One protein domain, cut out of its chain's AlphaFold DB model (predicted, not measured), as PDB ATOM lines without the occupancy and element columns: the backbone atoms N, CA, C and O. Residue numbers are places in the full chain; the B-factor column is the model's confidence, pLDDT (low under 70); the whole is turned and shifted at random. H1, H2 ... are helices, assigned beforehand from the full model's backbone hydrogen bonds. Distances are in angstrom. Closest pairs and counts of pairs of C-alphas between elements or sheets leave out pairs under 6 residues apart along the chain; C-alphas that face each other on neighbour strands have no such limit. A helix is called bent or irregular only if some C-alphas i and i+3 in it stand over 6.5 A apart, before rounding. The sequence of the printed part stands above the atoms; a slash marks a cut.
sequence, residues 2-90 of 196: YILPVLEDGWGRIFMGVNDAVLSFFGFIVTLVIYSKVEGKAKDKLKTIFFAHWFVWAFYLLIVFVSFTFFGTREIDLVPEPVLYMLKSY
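This is residues 2 to 90 of the 196 residues of an uncharacterized protein of Halobacillus sp. BBL2006 (UniProt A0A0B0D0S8). Long helix H2 makes the length; arm H1b of bent H1 runs back beside its first part, arm H1a slants away, with residues 6 to 23 sticking out, and short H3 packs near H2's kinked end. The 89 printed residues, with helices H1, H2 and H3, are all helix by class. The whole is loose, radius of gyration of the C-alphas 17.1 A, and flat, 48 by 35 by 18 A.

H1, residues 10 to 37, one helix by its hydrogen bonds, begins at C-alpha 10 (2.469, 5.590, 13.770). It is bent, C-alphas 24 and 27 being 7.4 A apart, into H1a, residues 10 to 24, 23.2 A, and H1b, residues 27 to 37, 16.7 A. H1a is irregular, C-alphas 20 and 23 being 6.8 A apart. H2, residues 42 to 78, 45.4 A, is irregular, C-alphas 70 and 73 being 9.3 A apart, with a kink of 100 degrees near residue 72. H3, residues 82 to 89, 10.9 A, ends at C-alpha 89 (10.031, 26.147, 38.736).

H1a stands at a steep tilt of 56 degrees to H1b and is apart from H2 and H3. H1b and H2, a helical hairpin, only just touch, with 3 pairs of C-alphas within 8 A, through H2's residues 45 to 53 alone; the closest C-alphas, of Tyr 35 and Lys 45, are 7.2 A apart, at a shallow tilt of 10 degrees, opposite ways. H2 touches H3 with residues 63 to 76 alone, closest C-alphas Ser 67 and Pro 82, 6.1 A, at a steep tilt of 55 degrees, the same way. Every O i to N i+4 pair is within hydrogen-bond range in H3, against 7 of 11 in H1a, 28 of 33 in H2 and 2 of 7 in H1b, where 7 of 8 O i to N i+3 pairs are.

The farthest C-alphas, of Lys 41 and Ser 89, are 48.2 A apart. The printed part has no cut, and both links are tight. Residues 2 to 3 and 5 have pLDDT under 70.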
ATOM      1  N   TYR A   2      10.945   9.694  30.190       58.12
ATOM      2  CA  TYR A   2       9.598   9.806  29.594       58.12
ATOM      3  C   TYR A   2       9.593   9.828  28.055       58.12
ATOM      4  O   TYR A   2       8.553  10.045  27.459       58.12
ATOM      5  N   ILE A   3      10.727   9.599  27.386       64.56
ATOM      6  CA  ILE A   3      10.844   9.788  25.922       64.56
ATOM      7  C   ILE A   3      10.404   8.545  25.120       64.56
ATOM      8  O   ILE A   3      10.284   8.596  23.900       64.56
ATOM      9  N   LEU A   4      10.147   7.420  25.788       73.19
ATOM     10  CA  LEU A   4       9.713   6.178  25.151       73.19
ATOM     11  C   LEU A   4       8.266   5.862  25.549       73.19
ATOM     12  O   LEU A   4       7.935   6.031  26.726       73.19
ATOM     13  N   PRO A   5       7.439   5.355  24.620       69.94
ATOM     14  CA  PRO A   5       7.793   4.896  23.269       69.94
ATOM     15  C   PRO A   5       7.733   5.986  22.179       69.94
ATOM     16  O   PRO A   5       6.802   6.782  22.096       69.94
ATOM     17  N   VAL A   6       8.729   5.980  21.289       71.69
ATOM     18  CA  VAL A   6       8.728   6.793  20.061       71.69
ATOM     19  C   VAL A   6       7.950   6.037  18.979       71.69
ATOM     20  O   VAL A   6       8.124   4.827  18.849       71.69
ATOM     21  N   LEU A   7       7.136   6.743  18.179       77.38
ATOM     22  CA  LEU A   7       6.362   6.195  17.046       77.38
ATOM     23  C   LEU A   7       5.222   5.221  17.433       77.38
ATOM     24  O   LEU A   7       4.700   4.526  16.569       77.38
ATOM     25  N   GLU A   8       4.779   5.193  18.694       77.19
ATOM     26  CA  GLU A   8       3.680   4.308  19.140       77.19
ATOM     27  C   GLU A   8       2.387   4.514  18.331       77.19
ATOM     28  O   GLU A   8       1.711   3.560  17.954       77.19
ATOM     29  N   ASP A   9       2.108   5.764  17.969       77.75
ATOM     30  CA  ASP A   9       0.905   6.174  17.249       77.75
ATOM     31  C   ASP A   9       1.043   6.177  15.710       77.75
ATOM     32  O   ASP A   9       0.143   6.625  14.988       77.75
ATOM     33  N   GLY A  10       2.172   5.682  15.197       84.75
ATOM     34  CA  GLY A  10       2.469   5.590  13.770       84.75
ATOM     35  C   GLY A  10       2.830   6.918  13.092       84.75
ATOM     36  O   GLY A  10       2.805   8.005  13.668       84.75
ATOM     37  N   TRP A  11       3.179   6.825  11.806       85.06
ATOM     38  CA  TRP A  11       3.686   7.953  11.012       85.06
ATOM     39  C   TRP A  11       2.660   9.070  10.785       85.06
ATOM     40  O   TRP A  11       3.042  10.227  10.638       85.06
ATOM     41  N   GLY A  12       1.362   8.747  10.782       86.44
ATOM     42  CA  GLY A  12       0.300   9.726  10.530       86.44
ATOM     43  C   GLY A  12       0.319  10.887  11.527       86.44
ATOM     44  O   GLY A  12       0.315  12.045  11.115       86.44
ATOM     45  N   ARG A  13       0.429  10.590  12.831       84.50
ATOM     46  CA  ARG A  13       0.476  11.634  13.870       84.50
ATOM     47  C   ARG A  13       1.767  12.447  13.828       84.50
ATOM     48  O   ARG A  13       1.735  13.640  14.108       84.50
ATOM     49  N   ILE A  14       2.877  11.846  13.395       85.12
ATOM     50  CA  ILE A  14       4.134  12.579  13.184       85.12
ATOM     51  C   ILE A  14       3.951  13.654  12.115       85.12
ATOM     52  O   ILE A  14       4.323  14.803  12.337       85.12
ATOM     53  N   PHE A  15       3.343  13.317  10.975       85.31
ATOM     54  CA  PHE A  15       3.093  14.302   9.920       85.31
ATOM     55  C   PHE A  15       2.099  15.387  10.342       85.31
ATOM     56  O   PHE A  15       2.243  16.527   9.907       85.31
ATOM     57  N   MET A  16       1.135  15.071  11.211       84.94
ATOM     58  CA  MET A  16       0.278  16.095  11.815       84.94
ATOM     59  C   MET A  16       1.099  17.066  12.672       84.94
ATOM     60  O   MET A  16       0.992  18.272  12.473       84.94
ATOM     61  N   GLY A  17       2.012  16.564  13.511       84.75
ATOM     62  CA  GLY A  17       2.903  17.414  14.311       84.75
ATOM     63  C   GLY A  17       3.851  18.289  13.479       84.75
ATOM     64  O   GLY A  17       4.239  19.371  13.913       84.75
ATOM     65  N   VAL A  18       4.193  17.881  12.248       86.00
ATOM     66  CA  VAL A  18       4.943  18.743  11.313       86.00
ATOM     67  C   VAL A  18       4.150  20.008  10.970       86.00
ATOM     68  O   VAL A  18       4.752  21.073  10.839       86.00
ATOM     69  N   ASN A  19       2.824  19.915  10.827       85.19
ATOM     70  CA  ASN A  19       1.973  21.075  10.551       85.19
ATOM     71  C   ASN A  19       1.998  22.078  11.709       85.19
ATOM     72  O   ASN A  19       2.131  23.274  11.466       85.19
ATOM     73  N   ASP A  20       1.978  21.584  12.946       84.50
ATOM     74  CA  ASP A  20       2.027  22.424  14.144       84.50
ATOM     75  C   ASP A  20       3.406  23.085  14.319       84.50
ATOM     76  O   ASP A  20       3.510  24.246  14.714       84.50
ATOM     77  N   ALA A  21       4.483  22.382  13.950       87.44
ATOM     78  CA  ALA A  21       5.850  22.886  14.066       87.44
ATOM     79  C   ALA A  21       6.269  23.840  12.930       87.44
ATOM     80  O   ALA A  21       7.212  24.618  13.096       87.44
ATOM     81  N   VAL A  22       5.615  23.792  11.761       89.00
ATOM     82  CA  VAL A  22       6.082  24.505  10.556       89.00
ATOM     83  C   VAL A  22       6.151  26.019  10.753       89.00
ATOM     84  O   VAL A  22       7.057  26.669  10.227       89.00
ATOM     85  N   LEU A  23       5.228  26.573  11.545       87.69
ATOM     86  CA  LEU A  23       5.149  28.006  11.809       87.69
ATOM     87  C   LEU A  23       6.451  28.523  12.433       87.69
ATOM     88  O   LEU A  23       6.951  29.574  12.029       87.69
ATOM     89  N   SER A  24       7.044  27.754  13.352       89.19
ATOM     90  CA  SER A  24       8.316  28.086  14.001       89.19
ATOM     91  C   SER A  24       9.490  28.122  13.018       89.19
ATOM     92  O   SER A  24      10.474  28.814  13.264       89.19
ATOM     93  N   PHE A  25       9.396  27.420  11.886       89.25
ATOM     94  CA  PHE A  25      10.457  27.367  10.881       89.25
ATOM     95  C   PHE A  25      10.326  28.417   9.770       89.25
ATOM     96  O   PHE A  25      11.298  28.633   9.050       89.25
ATOM     97  N   PHE A  26       9.202  29.133   9.637       88.06
ATOM     98  CA  PHE A  26       8.961  30.090   8.537       88.06
ATOM     99  C   PHE A  26       9.949  31.256   8.416       88.06
ATOM    100  O   PHE A  26       9.984  31.910   7.372       88.06
ATOM    101  N   GLY A  27      10.822  31.472   9.405       85.69
ATOM    102  CA  GLY A  27      11.964  32.382   9.274       85.69
ATOM    103  C   GLY A  27      12.821  32.116   8.029       85.69
ATOM    104  O   GLY A  27      13.422  33.046   7.488       85.69
ATOM    105  N   PHE A  28      12.815  30.886   7.497       87.75
ATOM    106  CA  PHE A  28      13.542  30.554   6.272       87.75
ATOM    107  C   PHE A  28      13.094  31.363   5.044       87.75
ATOM    108  O   PHE A  28      13.909  31.566   4.146       87.75
ATOM    109  N   ILE A  29      11.848  31.857   4.990       86.12
ATOM    110  CA  ILE A  29      11.321  32.637   3.853       86.12
ATOM    111  C   ILE A  29      12.194  33.872   3.595       86.12
ATOM    112  O   ILE A  29      12.422  34.258   2.449       86.12
ATOM    113  N   VAL A  30      12.770  34.449   4.651       87.94
ATOM    114  CA  VAL A  30      13.698  35.582   4.559       87.94
ATOM    115  C   VAL A  30      14.936  35.228   3.725       87.94
ATOM    116  O   VAL A  30      15.450  36.065   2.980       87.94
ATOM    117  N   THR A  31      15.378  33.970   3.770       88.88
ATOM    118  CA  THR A  31      16.504  33.471   2.972       88.88
ATOM    119  C   THR A  31      16.252  33.619   1.476       88.88
ATOM    120  O   THR A  31      17.182  33.960   0.749       88.88
ATOM    121  N   LEU A  32      15.012  33.429   1.007       83.56
ATOM    122  CA  LEU A  32      14.662  33.574  -0.413       83.56
ATOM    123  C   LEU A  32      14.927  34.998  -0.915       83.56
ATOM    124  O   LEU A  32      15.426  35.186  -2.022       83.56
ATOM    125  N   VAL A  33      14.651  35.998  -0.076       84.44
ATOM    126  CA  VAL A  33      14.893  37.408  -0.400       84.44
ATOM    127  C   VAL A  33      16.386  37.727  -0.302       84.44
ATOM    128  O   VAL A  33      16.979  38.251  -1.248       84.44
ATOM    129  N   ILE A  34      17.014  37.356   0.818       86.56
ATOM    130  CA  ILE A  34      18.420  37.666   1.113       86.56
ATOM    131  C   ILE A  34      19.377  36.996   0.118       86.56
ATOM    132  O   ILE A  34      20.402  37.584  -0.228       86.56
ATOM    133  N   TYR A  35      19.050  35.805  -0.393       87.69
ATOM    134  CA  TYR A  35      19.913  35.053  -1.309       87.69
ATOM    135  C   TYR A  35      20.354  35.867  -2.540       87.69
ATOM    136  O   TYR A  35      21.507  35.761  -2.980       87.69
ATOM    137  N   SER A  36      19.456  36.709  -3.064       84.00
ATOM    138  CA  SER A  36      19.727  37.586  -4.213       84.00
ATOM    139  C   SER A  36      20.532  38.843  -3.859       84.00
ATOM    140  O   SER A  36      21.167  39.418  -4.736       84.00
ATOM    141  N   LYS A  37      20.534  39.260  -2.586       84.56
ATOM    142  CA  LYS A  37      21.168  40.500  -2.109       84.56
ATOM    143  C   LYS A  37      22.572  40.301  -1.549       84.56
ATOM    144  O   LYS A  37      23.330  41.258  -1.461       84.56
ATOM    145  N   VAL A  38      22.910  39.083  -1.143       88.19
ATOM    146  CA  VAL A  38      24.234  38.756  -0.600       88.19
ATOM    147  C   VAL A  38      25.220  38.519  -1.741       88.19
ATOM    148  O   VAL A  38      24.867  37.928  -2.758       88.19
ATOM    149  N   GLU A  39      26.470  38.936  -1.581       88.31
ATOM    150  CA  GLU A  39      27.545  38.644  -2.531       88.31
ATOM    151  C   GLU A  39      28.176  37.269  -2.260       88.31
ATOM    152  O   GLU A  39      28.134  36.752  -1.145       88.31
ATOM    153  N   GLY A  40      28.753  36.644  -3.285       88.62
ATOM    154  CA  GLY A  40      29.493  35.387  -3.144       88.62
ATOM    155  C   GLY A  40      29.043  34.283  -4.095       88.62
ATOM    156  O   GLY A  40      28.040  34.389  -4.805       88.62
ATOM    157  N   LYS A  41      29.815  33.192  -4.115       91.50
ATOM    158  CA  LYS A  41      29.544  32.041  -4.981       91.50
ATOM    159  C   LYS A  41      28.276  31.331  -4.514       91.50
ATOM    160  O   LYS A  41      28.077  31.130  -3.318       91.50
ATOM    161  N   ALA A  42      27.457  30.869  -5.459       89.19
ATOM    162  CA  ALA A  42      26.213  30.150  -5.160       89.19
ATOM    163  C   ALA A  42      26.424  28.973  -4.187       89.19
ATOM    164  O   ALA A  42      25.657  28.794  -3.245       89.19
ATOM    165  N   LYS A  43      27.519  28.218  -4.359       91.12
ATOM    166  CA  LYS A  43      27.882  27.095  -3.481       91.12
ATOM    167  C   LYS A  43      28.106  27.524  -2.029       91.12
ATOM    168  O   LYS A  43      27.679  26.818  -1.120       91.12
ATOM    169  N   ASP A  44      28.755  28.664  -1.818       92.31
ATOM    170  CA  ASP A  44      29.082  29.153  -0.478       92.31
ATOM    171  C   ASP A  44      27.833  29.722   0.202       92.31
ATOM    172  O   ASP A  44      27.568  29.402   1.356       92.31
ATOM    173  N   LYS A  45      26.986  30.444  -0.546       92.19
ATOM    174  CA  LYS A  45      25.672  30.899  -0.063       92.19
ATOM    175  C   LYS A  45      24.805  29.733   0.414       92.19
ATOM    176  O   LYS A  45      24.280  29.771   1.523       92.19
ATOM    177  N   LEU A  46      24.678  28.685  -0.406       91.38
ATOM    178  CA  LEU A  46      23.869  27.510  -0.069       91.38
ATOM    179  C   LEU A  46      24.428  26.747   1.132       91.38
ATOM    180  O   LEU A  46      23.654  26.316   1.983       91.38
ATOM    181  N   LYS A  47      25.756  26.623   1.247       93.75
ATOM    182  CA  LYS A  47      26.389  26.040   2.438       93.75
ATOM    183  C   LYS A  47      26.048  26.831   3.696       93.75
ATOM    184  O   LYS A  47      25.635  26.232   4.683       93.75
ATOM    185  N   THR A  48      26.187  28.153   3.661       93.31
ATOM    186  CA  THR A  48      25.869  29.014   4.807       93.31
ATOM    187  C   THR A  48      24.407  28.870   5.217       93.31
ATOM    188  O   THR A  48      24.119  28.684   6.395       93.31
ATOM    189  N   ILE A  49      23.491  28.877   4.247       92.88
ATOM    190  CA  ILE A  49      22.060  28.664   4.487       92.88
ATOM    191  C   ILE A  49      21.817  27.301   5.135       92.88
ATOM    192  O   ILE A  49      21.106  27.223   6.133       92.88
ATOM    193  N   PHE A  50      22.420  26.241   4.602       93.62
ATOM    194  CA  PHE A  50      22.272  24.891   5.134       93.62
ATOM    195  C   PHE A  50      22.724  24.802   6.598       93.62
ATOM    196  O   PHE A  50      21.960  24.351   7.449       93.62
ATOM    197  N   PHE A  51      23.926  25.295   6.913       95.69
ATOM    198  CA  PHE A  51      24.439  25.282   8.285       95.69
ATOM    199  C   PHE A  51      23.612  26.157   9.233       95.69
ATOM    200  O   PHE A  51      23.387  25.757  10.373       95.69
ATOM    201  N   ALA A  52      23.107  27.304   8.768       93.56
ATOM    202  CA  ALA A  52      22.231  28.158   9.564       93.56
ATOM    203  C   ALA A  52      20.925  27.441   9.948       93.56
ATOM    204  O   ALA A  52      20.541  27.444  11.114       93.56
ATOM    205  N   HIS A  53      20.272  26.765   8.998       93.00
ATOM    206  CA  HIS A  53      19.039  26.021   9.280       93.00
ATOM    207  C   HIS A  53      19.292  24.798  10.158       93.00
ATOM    208  O   HIS A  53      18.496  24.512  11.048       93.00
ATOM    209  N   TRP A  54      20.413  24.104   9.950       94.69
ATOM    210  CA  TRP A  54      20.785  22.966  10.784       94.69
ATOM    211  C   TRP A  54      21.020  23.372  12.240       94.69
ATOM    212  O   TRP A  54      20.588  22.679  13.159       94.69
ATOM    213  N   PHE A  55      21.652  24.528  12.452       95.69
ATOM    214  CA  PHE A  55      21.826  25.099  13.781       95.69
ATOM    215  C   PHE A  55      20.478  25.396  14.453       95.69
ATOM    216  O   PHE A  55      20.262  24.980  15.591       95.69
ATOM    217  N   VAL A  56      19.548  26.050  13.744       93.81
ATOM    218  CA  VAL A  56      18.199  26.339  14.268       93.81
ATOM    219  C   VAL A  56      17.441  25.050  14.588       93.81
ATOM    220  O   VAL A  56      16.854  24.933  15.662       93.81
ATOM    221  N   TRP A  57      17.494  24.057  13.698       94.19
ATOM    222  CA  TRP A  57      16.863  22.758  13.915       94.19
ATOM    223  C   TRP A  57      17.412  22.052  15.160       94.19
ATOM    224  O   TRP A  57      16.634  21.612  16.004       94.19
ATOM    225  N   ALA A  58      18.739  21.996  15.317       96.06
ATOM    226  CA  ALA A  58      19.375  21.385  16.481       96.06
ATOM    227  C   ALA A  58      19.016  22.120  17.784       96.06
ATOM    228  O   ALA A  58      18.775  21.486  18.810       96.06
ATOM    229  N   PHE A  59      18.936  23.451  17.735       94.06
ATOM    230  CA  PHE A  59      18.523  24.271  18.870       94.06
ATOM    231  C   PHE A  59      17.067  23.999  19.280       94.06
ATOM    232  O   PHE A  59      16.793  23.779  20.458       94.06
ATOM    233  N   TYR A  60      16.136  23.940  18.324       92.81
ATOM    234  CA  TYR A  60      14.739  23.594  18.610       92.81
ATOM    235  C   TYR A  60      14.594  22.166  19.124       92.81
ATOM    236  O   TYR A  60      13.865  21.938  20.086       92.81
ATOM    237  N   LEU A  61      15.336  21.216  18.552       92.94
ATOM    238  CA  LEU A  61      15.345  19.838  19.028       92.94
ATOM    239  C   LEU A  61      15.810  19.746  20.488       92.94
ATOM    240  O   LEU A  61      15.203  19.023  21.274       92.94
ATOM    241  N   LEU A  62      16.847  20.502  20.863       94.06
ATOM    242  CA  LEU A  62      17.328  20.569  22.243       94.06
ATOM    243  C   LEU A  62      16.246  21.103  23.190       94.06
ATOM    244  O   LEU A  62      16.020  20.509  24.242       94.06
ATOM    245  N   ILE A  63      15.564  22.192  22.817       91.88
ATOM    246  CA  ILE A  63      14.479  22.769  23.625       91.88
ATOM    247  C   ILE A  63      13.370  21.740  23.835       91.88
ATOM    248  O   ILE A  63      12.988  21.477  24.973       91.88
ATOM    249  N   VAL A  64      12.902  21.120  22.751       90.25
ATOM    250  CA  VAL A  64      11.859  20.089  22.790       90.25
ATOM    251  C   VAL A  64      12.281  18.938  23.707       90.25
ATOM    252  O   VAL A  64      11.536  18.560  24.609       90.25
ATOM    253  N   PHE A  65      13.500  18.423  23.543       89.88
ATOM    254  CA  PHE A  65      14.030  17.333  24.363       89.88
ATOM    255  C   PHE A  65      14.054  17.673  25.862       89.88
ATOM    256  O   PHE A  65      13.657  16.854  26.698       89.88
ATOM    257  N   VAL A  66      14.488  18.887  26.209       90.69
ATOM    258  CA  VAL A  66      14.510  19.368  27.595       90.69
ATOM    259  C   VAL A  66      13.086  19.502  28.144       90.69
ATOM    260  O   VAL A  66      12.818  19.008  29.239       90.69
ATOM    261  N   SER A  67      12.152  20.073  27.379       89.38
ATOM    262  CA  SER A  67      10.749  20.215  27.794       89.38
ATOM    263  C   SER A  67      10.072  18.864  28.052       89.38
ATOM    264  O   SER A  67       9.453  18.687  29.101       89.38
ATOM    265  N   PHE A  68      10.246  17.883  27.161       87.31
ATOM    266  CA  PHE A  68       9.708  16.529  27.354       87.31
ATOM    267  C   PHE A  68      10.345  15.798  28.541       87.31
ATOM    268  O   PHE A  68       9.684  15.000  29.205       87.31
ATOM    269  N   THR A  69      11.620  16.060  28.831       86.94
ATOM    270  CA  THR A  69      12.297  15.469  29.996       86.94
ATOM    271  C   THR A  69      11.792  16.068  31.309       86.94
ATOM    272  O   THR A  69      11.709  15.341  32.298       86.94
ATOM    273  N   PHE A  70      11.441  17.358  31.315       86.81
ATOM    274  CA  PHE A  70      10.981  18.078  32.501       86.81
ATOM    275  C   PHE A  70       9.515  17.778  32.856       86.81
ATOM    276  O   PHE A  70       9.242  17.401  33.991       86.81
ATOM    277  N   PHE A  71       8.584  17.904  31.901       86.06
ATOM    278  CA  PHE A  71       7.141  17.720  32.150       86.06
ATOM    279  C   PHE A  71       6.647  16.286  31.901       86.06
ATOM    280  O   PHE A  71       5.581  15.899  32.359       86.06
ATOM    281  N   GLY A  72       7.401  15.466  31.168       83.06
ATOM    282  CA  GLY A  72       6.907  14.172  30.699       83.06
ATOM    283  C   GLY A  72       5.904  14.293  29.543       83.06
ATOM    284  O   GLY A  72       5.416  15.370  29.209       83.06
ATOM    285  N   THR A  73       5.606  13.170  28.888       78.31
ATOM    286  CA  THR A  73       4.865  13.142  27.610       78.31
ATOM    287  C   THR A  73       3.382  13.452  27.710       78.31
ATOM    288  O   THR A  73       2.810  13.887  26.722       78.31
ATOM    289  N   ARG A  74       2.750  13.229  28.867       79.94
ATOM    290  CA  ARG A  74       1.309  13.481  29.052       79.94
ATOM    291  C   ARG A  74       1.010  14.846  29.654       79.94
ATOM    292  O   ARG A  74      -0.043  15.405  29.384       79.94
ATOM    293  N   GLU A  75       1.906  15.369  30.489       82.12
ATOM    294  CA  GLU A  75       1.655  16.648  31.159       82.12
ATOM    295  C   GLU A  75       2.016  17.837  30.267       82.12
ATOM    296  O   GLU A  75       1.433  18.903  30.432       82.12
ATOM    297  N   ILE A  76       2.915  17.655  29.287       84.69
ATOM    298  CA  ILE A  76       3.322  18.728  28.368       84.69
ATOM    299  C   ILE A  76       2.147  19.297  27.561       84.69
ATOM    300  O   ILE A  76       2.117  20.497  27.314       84.69
ATOM    301  N   ASP A  77       1.136  18.479  27.249       83.12
ATOM    302  CA  ASP A  77      -0.074  18.905  26.529       83.12
ATOM    303  C   ASP A  77      -0.933  19.892  27.339       83.12
ATOM    304  O   ASP A  77      -1.736  20.639  26.780       83.12
ATOM    305  N   LEU A  78      -0.771  19.918  28.665       85.69
ATOM    306  CA  LEU A  78      -1.484  20.827  29.566       85.69
ATOM    307  C   LEU A  78      -0.712  22.133  29.808       85.69
ATOM    308  O   LEU A  78      -1.226  23.033  30.477       85.69
ATOM    309  N   VAL A  79       0.513  22.247  29.283       86.06
ATOM    310  CA  VAL A  79       1.411  23.380  29.515       86.06
ATOM    311  C   VAL A  79       1.543  24.205  28.230       86.06
ATOM    312  O   VAL A  79       2.319  23.843  27.349       86.06
ATOM    313  N   PRO A  80       0.841  25.349  28.111       79.38
ATOM    314  CA  PRO A  80       0.834  26.142  26.880       79.38
ATOM    315  C   PRO A  80       2.197  26.772  26.550       79.38
ATOM    316  O   PRO A  80       2.480  27.021  25.387       79.38
ATOM    317  N   GLU A  81       3.051  27.006  27.556       86.88
ATOM    318  CA  GLU A  81       4.370  27.637  27.385       86.88
ATOM    319  C   GLU A  81       5.470  26.876  28.154       86.88
ATOM    320  O   GLU A  81       5.962  27.357  29.184       86.88
ATOM    321  N   PRO A  82       5.881  25.674  27.701       87.88
ATOM    322  CA  PRO A  82       6.707  24.757  28.494       87.88
ATOM    323  C   PRO A  82       8.001  25.380  29.022       87.88
ATOM    324  O   PRO A  82       8.338  25.237  30.196       87.88
ATOM    325  N   VAL A  83       8.715  26.135  28.184       87.38
ATOM    326  CA  VAL A  83       9.987  26.768  28.570       87.38
ATOM    327  C   VAL A  83       9.788  27.786  29.695       87.38
ATOM    328  O   VAL A  83      10.562  27.805  30.652       87.38
ATOM    329  N   LEU A  84       8.731  28.598  29.623       86.38
ATOM    330  CA  LEU A  84       8.444  29.616  30.633       86.38
ATOM    331  C   LEU A  84       8.054  28.979  31.975       86.38
ATOM    332  O   LEU A  84       8.536  29.400  33.027       86.38
ATOM    333  N   TYR A  85       7.223  27.936  31.942       86.75
ATOM    334  CA  TYR A  85       6.829  27.198  33.145       86.75
ATOM    335  C   TYR A  85       8.009  26.461  33.782       86.75
ATOM    336  O   TYR A  85       8.134  26.455  35.006       86.75
ATOM    337  N   MET A  86       8.908  25.902  32.968       86.44
ATOM    338  CA  MET A  86      10.126  25.270  33.461       86.44
ATOM    339  C   MET A  86      10.987  26.295  34.202       86.44
ATOM    340  O   MET A  86      11.382  26.049  35.337       86.44
ATOM    341  N   LEU A  87      11.205  27.483  33.629       82.88
ATOM    342  CA  LEU A  87      11.966  28.552  34.286       82.88
ATOM    343  C   LEU A  87      11.325  29.032  35.590       82.88
ATOM    344  O   LEU A  87      12.039  29.328  36.543       82.88
ATOM    345  N   LYS A  88       9.991  29.064  35.659       79.56
ATOM    346  CA  LYS A  88       9.261  29.434  36.877       79.56
ATOM    347  C   LYS A  88       9.465  28.439  38.026       79.56
ATOM    348  O   LYS A  88       9.335  28.826  39.180       79.56
ATOM    349  N   SER A  89       9.774  27.178  37.721       78.31
ATOM    350  CA  SER A  89      10.031  26.147  38.736       78.31
ATOM    351  C   SER A  89      11.411  26.259  39.401       78.31
ATOM    352  O   SER A  89      11.610  25.717  40.487       78.31
ATOM    353  N   TYR A  90      12.360  26.965  38.776       74.19
ATOM    354  CA  TYR A  90      13.709  27.154  39.307       74.19
ATOM    355  C   TYR A  90      13.787  28.436  40.143       74.19
ATOM    356  O   TYR A  90      13.927  29.537  39.610       74.19
TER     357      TYR A  90